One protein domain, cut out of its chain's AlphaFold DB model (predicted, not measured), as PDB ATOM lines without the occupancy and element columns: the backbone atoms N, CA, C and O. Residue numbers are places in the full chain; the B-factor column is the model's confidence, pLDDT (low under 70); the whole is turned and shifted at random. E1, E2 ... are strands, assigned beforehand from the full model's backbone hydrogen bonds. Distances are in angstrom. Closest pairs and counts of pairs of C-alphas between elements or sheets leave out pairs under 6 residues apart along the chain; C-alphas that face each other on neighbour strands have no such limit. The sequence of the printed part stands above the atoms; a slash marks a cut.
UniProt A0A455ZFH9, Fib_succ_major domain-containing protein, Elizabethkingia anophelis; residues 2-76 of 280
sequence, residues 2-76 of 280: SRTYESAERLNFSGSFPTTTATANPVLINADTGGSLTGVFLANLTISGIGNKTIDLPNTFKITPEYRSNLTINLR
ATOM      1  N   SER A   2      25.197  21.243  50.268       42.25
ATOM      2  CA  SER A   2      25.781  21.716  51.527       42.25
ATOM      3  C   SER A   2      25.689  23.240  51.533       42.25
ATOM      4  O   SER A   2      26.159  23.865  50.587       42.25
ATOM      5  N   ARG A   3      25.013  23.828  52.527       45.28
ATOM      6  CA  ARG A   3      25.019  25.279  52.752       45.28
ATOM      7  C   ARG A   3      26.284  25.604  53.539       45.28
ATOM      8  O   ARG A   3      26.338  25.349  54.738       45.28
ATOM      9  N   THR A   4      27.297  26.106  52.858       47.38
ATOM     10  CA  THR A   4      28.482  26.701  53.473       47.38
ATOM     11  C   THR A   4      28.148  28.138  53.882       47.38
ATOM     12  O   THR A   4      27.519  28.886  53.140       47.38
ATOM     13  N   TYR A   5      28.499  28.503  55.118       55.56
ATOM     14  CA  TYR A   5      28.339  29.859  55.668       55.56
ATOM     15  C   TYR A   5      29.565  30.737  55.368       55.56
ATOM     16  O   TYR A   5      29.771  31.762  56.014       55.56
ATOM     17  N   GLU A   6      30.415  30.308  54.436       62.34
ATOM     18  CA  GLU A   6      31.700  30.934  54.167       62.34
ATOM     19  C   GLU A   6      31.550  32.015  53.090       62.34
ATOM     20  O   GLU A   6      30.827  31.866  52.106       62.34
ATOM     21  N   SER A   7      32.241  33.138  53.284       72.44
ATOM     22  CA  SER A   7      32.344  34.211  52.287       72.44
ATOM     23  C   SER A   7      33.327  33.874  51.157       72.44
ATOM     24  O   SER A   7      33.442  34.633  50.196       72.44
ATOM     25  N   ALA A   8      34.026  32.740  51.263       82.56
ATOM     26  CA  ALA A   8      34.948  32.213  50.272       82.56
ATOM     27  C   ALA A   8      34.448  30.851  49.784       82.56
ATOM     28  O   ALA A   8      34.142  29.975  50.583       82.56
ATOM     29  N   GLU A   9      34.410  30.664  48.468       89.31
ATOM     30  CA  GLU A   9      33.942  29.425  47.852       89.31
ATOM     31  C   GLU A   9      34.971  28.904  46.851       89.31
ATOM     32  O   GLU A   9      35.583  29.667  46.097       89.31
ATOM     33  N   ARG A  10      35.164  27.581  46.825       90.06
ATOM     34  CA  ARG A  10      36.050  26.935  45.850       90.06
ATOM     35  C   ARG A  10      35.285  26.623  44.574       90.06
ATOM     36  O   ARG A  10      34.283  25.913  44.591       90.06
ATOM     37  N   LEU A  11      35.810  27.091  43.446       90.12
ATOM     38  CA  LEU A  11      35.264  26.757  42.138       90.12
ATOM     39  C   LEU A  11      35.799  25.408  41.657       90.12
ATOM     40  O   LEU A  11      37.008  25.201  41.567       90.12
ATOM     41  N   ASN A  12      34.881  24.514  41.296       89.94
ATOM     42  CA  ASN A  12      35.208  23.233  40.686       89.94
ATOM     43  C   ASN A  12      34.913  23.290  39.187       89.94
ATOM     44  O   ASN A  12      33.760  23.465  38.786       89.94
ATOM     45  N   PHE A  13      35.951  23.105  38.376       89.19
ATOM     46  CA  PHE A  13      35.836  22.953  36.930       89.19
ATOM     47  C   PHE A  13      35.809  21.463  36.592       89.19
ATOM     48  O   PHE A  13      36.731  20.727  36.943       89.19
ATOM     49  N   SER A  14      34.739  21.012  35.946       84.12
ATOM     50  CA  SER A  14      34.586  19.632  35.483       84.12
ATOM     51  C   SER A  14      34.908  19.521  33.987       84.12
ATOM     52  O   SER A  14      34.852  20.506  33.252       84.12
ATOM     53  N   GLY A  15      35.252  18.311  33.537       83.06
ATOM     54  CA  GLY A  15      35.563  18.014  32.137       83.06
ATOM     55  C   GLY A  15      37.011  17.582  31.908       83.06
ATOM     56  O   GLY A  15      37.796  17.420  32.841       83.06
ATOM     57  N   SER A  16      37.347  17.352  30.643       85.31
ATOM     58  CA  SER A  16      38.686  16.962  30.202       85.31
ATOM     59  C   SER A  16      39.538  18.190  29.886       85.31
ATOM     60  O   SER A  16      39.124  19.058  29.119       85.31
ATOM     61  N   PHE A  17      40.748  18.226  30.440       86.50
ATOM     62  CA  PHE A  17      41.774  19.223  30.136       86.50
ATOM     63  C   PHE A  17      42.875  18.601  29.260       86.50
ATOM     64  O   PHE A  17      43.124  17.399  29.386       86.50
ATOM     65  N   PRO A  18      43.561  19.384  28.405       86.94
ATOM     66  CA  PRO A  18      43.445  20.838  28.229       86.94
ATOM     67  C   PRO A  18      42.195  21.262  27.437       86.94
ATOM     68  O   PRO A  18      41.730  20.543  26.560       86.94
ATOM     69  N   THR A  19      41.673  22.455  27.729       85.62
ATOM     70  CA  THR A  19      40.546  23.081  27.010       85.62
ATOM     71  C   THR A  19      40.823  24.570  26.784       85.62
ATOM     72  O   THR A  19      41.612  25.172  27.515       85.62
ATOM     73  N   THR A  20      40.180  25.172  25.782       83.88
ATOM     74  CA  THR A  20      40.223  26.621  25.508       83.88
ATOM     75  C   THR A  20      39.172  27.410  26.292       83.88
ATOM     76  O   THR A  20      39.334  28.613  26.483       83.88
ATOM     77  N   THR A  21      38.134  26.732  26.791       88.19
ATOM     78  CA  THR A  21      37.074  27.306  27.630       88.19
ATOM     79  C   THR A  21      36.725  26.323  28.741       88.19
ATOM     80  O   THR A  21      36.499  25.141  28.478       88.19
ATOM     81  N   ALA A  22      36.643  26.808  29.980       89.44
ATOM     82  CA  ALA A  22      36.191  26.032  31.130       89.44
ATOM     83  C   ALA A  22      35.146  26.834  31.916       89.44
ATOM     84  O   ALA A  22      35.300  28.037  32.126       89.44
ATOM     85  N   THR A  23      34.083  26.169  32.362       91.69
ATOM     86  CA  THR A  23      33.034  26.770  33.192       91.69
ATOM     87  C   THR A  23      32.951  25.995  34.496       91.69
ATOM     88  O   THR A  23      32.834  24.772  34.485       91.69
ATOM     89  N   ALA A  24      33.055  26.701  35.619       92.00
ATOM     90  CA  ALA A  24      32.898  26.086  36.927       92.00
ATOM     91  C   ALA A  24      31.429  25.743  37.197       92.00
ATOM     92  O   ALA A  24      30.516  26.413  36.704       92.00
ATOM     93  N   ASN A  25      31.203  24.738  38.041       90.94
ATOM     94  CA  ASN A  25      29.882  24.521  38.620       90.94
ATOM     95  C   ASN A  25      29.453  25.777  39.405       90.94
ATOM     96  O   ASN A  25      30.284  26.342  40.122       90.94
ATOM     97  N   PRO A  26      28.183  26.214  39.310       90.19
ATOM     98  CA  PRO A  26      27.692  27.324  40.116       90.19
ATOM     99  C   PRO A  26      27.885  27.054  41.612       90.19
ATOM    100  O   PRO A  26      27.579  25.960  42.089       90.19
ATOM    101  N   VAL A  27      28.351  28.066  42.341       90.94
ATOM    102  CA  VAL A  27      28.465  28.054  43.805       90.94
ATOM    103  C   VAL A  27      27.504  29.077  44.400       90.94
ATOM    104  O   VAL A  27      27.198  30.092  43.771       90.94
ATOM    105  N   LEU A  28      27.004  28.799  45.602       88.50
ATOM    106  CA  LEU A  28      26.226  29.758  46.378       88.50
ATOM    107  C   LEU A  28      27.188  30.478  47.315       88.50
ATOM    108  O   LEU A  28      27.849  29.823  48.107       88.50
ATOM    109  N   ILE A  29      27.249  31.803  47.225       86.94
ATOM    110  CA  ILE A  29      28.066  32.626  48.116       86.94
ATOM    111  C   ILE A  29      27.113  33.400  49.019       86.94
ATOM    112  O   ILE A  29      26.275  34.158  48.529       86.94
ATOM    113  N   ASN A  30      27.233  33.215  50.331       86.69
ATOM    114  CA  ASN A  30      26.438  33.949  51.312       86.69
ATOM    115  C   ASN A  30      27.159  35.243  51.729       86.69
ATOM    116  O   ASN A  30      27.639  35.364  52.855       86.69
ATOM    117  N   ALA A  31      27.281  36.184  50.794       87.31
ATOM    118  CA  ALA A  31      27.925  37.476  51.016       87.31
ATOM    119  C   ALA A  31      27.161  38.606  50.311       87.31
ATOM    120  O   ALA A  31      26.463  38.378  49.324       87.31
ATOM    121  N   ASP A  32      27.338  39.828  50.803       90.75
ATOM    122  CA  ASP A  32      26.861  41.062  50.182       90.75
ATOM    123  C   ASP A  32      28.007  42.076  50.196       90.75
ATOM    124  O   ASP A  32      28.596  42.338  51.245       90.75
ATOM    125  N   THR A  33      28.352  42.626  49.033       91.00
ATOM    126  CA  THR A  33      29.392  43.658  48.932       91.00
ATOM    127  C   THR A  33      28.846  45.075  49.109       91.00
ATOM    128  O   THR A  33      29.581  46.041  48.904       91.00
ATOM    129  N   GLY A  34      27.559  45.241  49.435       91.44
ATOM    130  CA  GLY A  34      26.936  46.551  49.656       91.44
ATOM    131  C   GLY A  34      26.942  47.435  48.406       91.44
ATOM    132  O   GLY A  34      26.981  48.659  48.499       91.44
ATOM    133  N   GLY A  35      26.977  46.821  47.220       90.00
ATOM    134  CA  GLY A  35      27.085  47.519  45.936       90.00
ATOM    135  C   GLY A  35      28.506  47.934  45.535       90.00
ATOM    136  O   GLY A  35      28.698  48.360  44.396       90.00
ATOM    137  N   SER A  36      29.507  47.768  46.403       92.56
ATOM    138  CA  SER A  36      30.914  48.028  46.080       92.56
ATOM    139  C   SER A  36      31.561  46.849  45.345       92.56
ATOM    140  O   SER A  36      31.143  45.697  45.484       92.56
ATOM    141  N   LEU A  37      32.605  47.129  44.561       91.31
ATOM    142  CA  LEU A  37      33.431  46.110  43.909       91.31
ATOM    143  C   LEU A  37      34.473  45.585  44.903       91.31
ATOM    144  O   LEU A  37      35.648  45.859  44.747       91.31
ATOM    145  N   THR A  38      34.064  44.901  45.967       91.19
ATOM    146  CA  THR A  38      34.998  44.315  46.954       91.19
ATOM    147  C   THR A  38      35.146  42.801  46.803       91.19
ATOM    148  O   THR A  38      35.880  42.171  47.560       91.19
ATOM    149  N   GLY A  39      34.478  42.199  45.814       89.31
ATOM    150  CA  GLY A  39      34.631  40.788  45.473       89.31
ATOM    151  C   GLY A  39      36.025  40.485  44.926       89.31
ATOM    152  O   GLY A  39      36.565  41.243  44.115       89.31
ATOM    153  N   VAL A  40      36.586  39.359  45.366       90.56
ATOM    154  CA  VAL A  40      37.942  38.909  45.031       90.56
ATOM    155  C   VAL A  40      37.873  37.573  44.301       90.56
ATOM    156  O   VAL A  40      37.104  36.689  44.680       90.56
ATOM    157  N   PHE A  41      38.697  37.412  43.266       91.06
ATOM    158  CA  PHE A  41      38.920  36.128  42.611       91.06
ATOM    159  C   PHE A  41      40.415  35.824  42.526       91.06
ATOM    160  O   PHE A  41      41.196  36.643  42.051       91.06
ATOM    161  N   LEU A  42      40.787  34.619  42.958       90.69
ATOM    162  CA  LEU A  42      42.157  34.119  42.953       90.69
ATOM    163  C   LEU A  42      42.180  32.722  42.332       90.69
ATOM    164  O   LEU A  42      41.444  31.835  42.768       90.69
ATOM    165  N   ALA A  43      43.040  32.508  41.339       90.00
ATOM    166  CA  ALA A  43      43.250  31.190  40.747       90.00
ATOM    167  C   ALA A  43      44.680  31.010  40.239       90.00
ATOM    168  O   ALA A  43      45.292  31.942  39.731       90.00
ATOM    169  N   ASN A  44      45.181  29.778  40.305       88.81
ATOM    170  CA  ASN A  44      46.395  29.374  39.604       88.81
ATOM    171  C   ASN A  44      46.002  28.488  38.422       88.81
ATOM    172  O   ASN A  44      45.288  27.501  38.596       88.81
ATOM    173  N   LEU A  45      46.474  28.835  37.229       87.50
ATOM    174  CA  LEU A  45      46.212  28.114  35.991       87.50
ATOM    175  C   LEU A  45      47.530  27.700  35.348       87.50
ATOM    176  O   LEU A  45      48.424  28.523  35.181       87.50
ATOM    177  N   THR A  46      47.629  26.455  34.899       86.94
ATOM    178  CA  THR A  46      48.709  26.034  34.002       86.94
ATOM    179  C   THR A  46      48.256  26.200  32.559       86.94
ATOM    180  O   THR A  46      47.335  25.520  32.108       86.94
ATOM    181  N   ILE A  47      48.902  27.096  31.818       82.94
ATOM    182  CA  ILE A  47      48.648  27.288  30.390       82.94
ATOM    183  C   ILE A  47      49.697  26.503  29.605       82.94
ATOM    184  O   ILE A  47      50.901  26.697  29.793       82.94
ATOM    185  N   SER A  48      49.242  25.622  28.711       79.00
ATOM    186  CA  SER A  48      50.134  24.824  27.862       79.00
ATOM    187  C   SER A  48      51.113  25.720  27.095       79.00
ATOM    188  O   SER A  48      50.707  26.707  26.480       79.00
ATOM    189  N   GLY A  49      52.408  25.406  27.175       72.88
ATOM    190  CA  GLY A  49      53.483  26.173  26.537       72.88
ATOM    191  C   GLY A  49      53.861  27.500  27.214       72.88
ATOM    192  O   GLY A  49      54.833  28.115  26.796       72.88
ATOM    193  N   ILE A  50      53.141  27.938  28.254       75.88
ATOM    194  CA  ILE A  50      53.440  29.175  29.006       75.88
ATOM    195  C   ILE A  50      53.810  28.872  30.469       75.88
ATOM    196  O   ILE A  50      54.589  29.605  31.074       75.88
ATOM    197  N   GLY A  51      53.274  27.792  31.044       82.81
ATOM    198  CA  GLY A  51      53.479  27.420  32.443       82.81
ATOM    199  C   GLY A  51      52.405  27.982  33.373       82.81
ATOM    200  O   GLY A  51      51.282  28.270  32.951       82.81
ATOM    201  N   ASN A  52      52.733  28.094  34.659       87.19
ATOM    202  CA  ASN A  52      51.782  28.518  35.684       87.19
ATOM    203  C   ASN A  52      51.573  30.038  35.648       87.19
ATOM    204  O   ASN A  52      52.528  30.813  35.602       87.19
ATOM    205  N   LYS A  53      50.312  30.458  35.696       85.31
ATOM    206  CA  LYS A  53      49.877  31.846  35.793       85.31
ATOM    207  C   LYS A  53      48.935  31.999  36.973       85.31
ATOM    208  O   LYS A  53      47.981  31.237  37.114       85.31
ATOM    209  N   THR A  54      49.206  33.011  37.780       89.19
ATOM    210  CA  THR A  54      48.308  33.456  38.838       89.19
ATOM    211  C   THR A  54      47.355  34.486  38.253       89.19
ATOM    212  O   THR A  54      47.782  35.435  37.599       89.19
ATOM    213  N   ILE A  55      46.065  34.281  38.472       88.50
ATOM    214  CA  ILE A  55      45.015  35.259  38.236       88.50
ATOM    215  C   ILE A  55      44.662  35.826  39.606       88.50
ATOM    216  O   ILE A  55      44.158  35.092  40.456       88.50
ATOM    217  N   ASP A  56      44.947  37.108  39.801       89.50
ATOM    218  CA  ASP A  56      44.617  37.860  41.007       89.50
ATOM    219  C   ASP A  56      43.765  39.062  40.611       89.50
ATOM    220  O   ASP A  56      44.228  39.982  39.937       89.50
ATOM    221  N   LEU A  57      42.481  38.986  40.946       89.44
ATOM    222  CA  LEU A  57      41.471  39.984  40.622       89.44
ATOM    223  C   LEU A  57      40.877  40.514  41.931       89.44
ATOM    224  O   LEU A  57      39.775  40.102  42.324       89.44
ATOM    225  N   PRO A  58      41.597  41.400  42.642       89.44
ATOM    226  CA  PRO A  58      41.059  42.054  43.818       89.44
ATOM    227  C   PRO A  58      40.012  43.084  43.388       89.44
ATOM    228  O   PRO A  58      40.105  43.680  42.314       89.44
ATOM    229  N   ASN A  59      39.014  43.311  44.237       88.88
ATOM    230  CA  ASN A  59      38.050  44.400  44.080       88.88
ATOM    231  C   ASN A  59      37.383  44.485  42.687       88.88
ATOM    232  O   ASN A  59      37.229  45.562  42.111       88.88
ATOM    233  N   THR A  60      37.035  43.337  42.103       86.31
ATOM    234  CA  THR A  60      36.687  43.246  40.672       86.31
ATOM    235  C   THR A  60      35.184  43.162  40.414       86.31
ATOM    236  O   THR A  60      34.708  43.554  39.349       86.31
ATOM    237  N   PHE A  61      34.400  42.659  41.367       89.81
ATOM    238  CA  PHE A  61      32.963  42.463  41.177       89.81
ATOM    239  C   PHE A  61      32.174  42.704  42.461       89.81
ATOM    240  O   PHE A  61      32.717  42.695  43.565       89.81
ATOM    241  N   LYS A  62      30.870  42.927  42.297       91.62
ATOM    242  CA  LYS A  62      29.909  43.029  43.396       91.62
ATOM    243  C   LYS A  62      29.169  41.710  43.590       91.62
ATOM    244  O   LYS A  62      28.896  41.005  42.615       91.62
ATOM    245  N   ILE A  63      28.804  41.412  44.830       89.56
ATOM    246  CA  ILE A  63      27.906  40.310  45.174       89.56
ATOM    247  C   ILE A  63      26.652  40.942  45.756       89.56
ATOM    248  O   ILE A  63      26.731  41.681  46.732       89.56
ATOM    249  N   THR A  64      25.512  40.683  45.123       91.06
ATOM    250  CA  THR A  64      24.200  41.116  45.605       91.06
ATOM    251  C   THR A  64      23.398  39.858  45.918       91.06
ATOM    252  O   THR A  64      23.269  39.014  45.022       91.06
ATOM    253  N   PRO A  65      22.880  39.703  47.150       90.25
ATOM    254  CA  PRO A  65      22.064  38.553  47.518       90.25
ATOM    255  C   PRO A  65      20.927  38.313  46.522       90.25
ATOM    256  O   PRO A  65      20.371  39.262  45.982       90.25
ATOM    257  N   GLU A  66      20.586  37.041  46.292       90.25
ATOM    258  CA  GLU A  66      19.500  36.586  45.399       90.25
ATOM    259  C   GLU A  66      19.747  36.753  43.888       90.25
ATOM    260  O   GLU A  66      18.965  36.248  43.080       90.25
ATOM    261  N   TYR A  67      20.861  37.361  43.474       89.81
ATOM    262  CA  TYR A  67      21.232  37.466  42.062       89.81
ATOM    263  C   TYR A  67      22.209  36.367  41.642       89.81
ATOM    264  O   TYR A  67      23.145  36.010  42.357       89.81
ATOM    265  N   ARG A  68      22.036  35.870  40.412       89.56
ATOM    266  CA  ARG A  68      23.060  35.077  39.729       89.56
ATOM    267  C   ARG A  68      24.037  36.016  39.023       89.56
ATOM    268  O   ARG A  68      23.640  36.735  38.109       89.56
ATOM    269  N   SER A  69      25.310  35.928  39.385       87.62
ATOM    270  CA  SER A  69      26.399  36.652  38.721       87.62
ATOM    271  C   SER A  69      27.287  35.691  37.937       87.62
ATOM    272  O   SER A  69      27.537  34.570  38.380       87.62
ATOM    273  N   ASN A  70      27.789  36.138  36.787       90.19
ATOM    274  CA  ASN A  70      28.789  35.409  36.009       90.19
ATOM    275  C   ASN A  70      30.085  36.228  35.975       90.19
ATOM    276  O   ASN A  70      30.075  37.367  35.509       90.19
ATOM    277  N   LEU A  71      31.193  35.642  36.434       88.94
ATOM    278  CA  LEU A  71      32.534  36.191  36.238       88.94
ATOM    279  C   LEU A  71      33.170  35.515  35.020       88.94
ATOM    280  O   LEU A  71      33.461  34.321  35.053       88.94
ATOM    281  N   THR A  72      33.386  36.276  33.948       88.62
ATOM    282  CA  THR A  72      34.026  35.775  32.723       88.62
ATOM    283  C   THR A  72      35.454  36.290  32.638       88.62
ATOM    284  O   THR A  72      35.673  37.487  32.460       88.62
ATOM    285  N   ILE A  73      36.425  35.381  32.703       85.81
ATOM    286  CA  ILE A  73      37.849  35.711  32.599       85.81
ATOM    287  C   ILE A  73      38.329  35.326  31.206       85.81
ATOM    288  O   ILE A  73      38.319  34.156  30.831       85.81
ATOM    289  N   ASN A  74      38.732  36.325  30.425       82.25
ATOM    290  CA  ASN A  74      39.242  36.117  29.078       82.25
ATOM    291  C   ASN A  74      40.767  36.159  29.099       82.25
ATOM    292  O   ASN A  74      41.353  37.219  29.300       82.25
ATOM    293  N   LEU A  75      41.403  35.023  28.829       81.38
ATOM    294  CA  LEU A  75      42.842  34.973  28.608       81.38
ATOM    295  C   LEU A  75      43.111  35.290  27.146       81.38
ATOM    296  O   LEU A  75      42.618  34.609  26.247       81.38
ATOM    297  N   ARG A  76      43.864  36.357  26.908       81.00
ATOM    298  CA  ARG A  76      44.169  36.826  25.561       81.00
ATOM    299  C   ARG A  76      45.657  37.075  25.451       81.00
ATOM    300  O   ARG A  76      46.288  37.554  26.387       81.00
TER     301      ARG A  76
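What this domain is: This is residues 2 to 76 of the 280 residues of the protein "Fib_succ_major domain-containing protein" of Elizabethkingia anophelis (UniProt A0A455ZFH9). Little regular structure is here: one long hairpin, E1 and E2, runs along an elongated, loosely filled body, with long unnamed stretches making the rest. Residues 9 to 30 run out and fold back as a wide loop, and residues 67 to 76 run back along the same length. The printed part has 75 residues, no named helix and two antiparallel strands, E1 then E2, holding 20 residues; the class is all strand. It is only just loose, close to compact, with a radius of gyration of the C-alphas of 13.8 A and spans of 40 by 26 by 17 A.

Where its parts are: Start at Ser 2 and pass residues 2 to 38, which hold no named element. Find C-alpha 39 at (34.631, 40.788, 45.473); from there E1, residues 39 to 47, runs 24.6 A. E2, residues 51 to 61, runs 26.9 A to C-alpha 61 at (32.963, 42.463, 41.177), and bends by 69 degrees at residue 58.

How they stand to each other: A tight link joins the hairpin E1 and E2, antiparallel at 165 degrees. C-alphas 46 and 52 face each other at 4.3 A. Look for N 45 and O 53, 2.8 A apart, and N 39 and O 61, 2.9 A, within hydrogen-bond range.

The domain as a whole: The C-alphas farthest apart, of Gly 34 and Gly 49, are 40.7 A apart. The printed part has no cut. Residues 2 to 6 have pLDDT under 70.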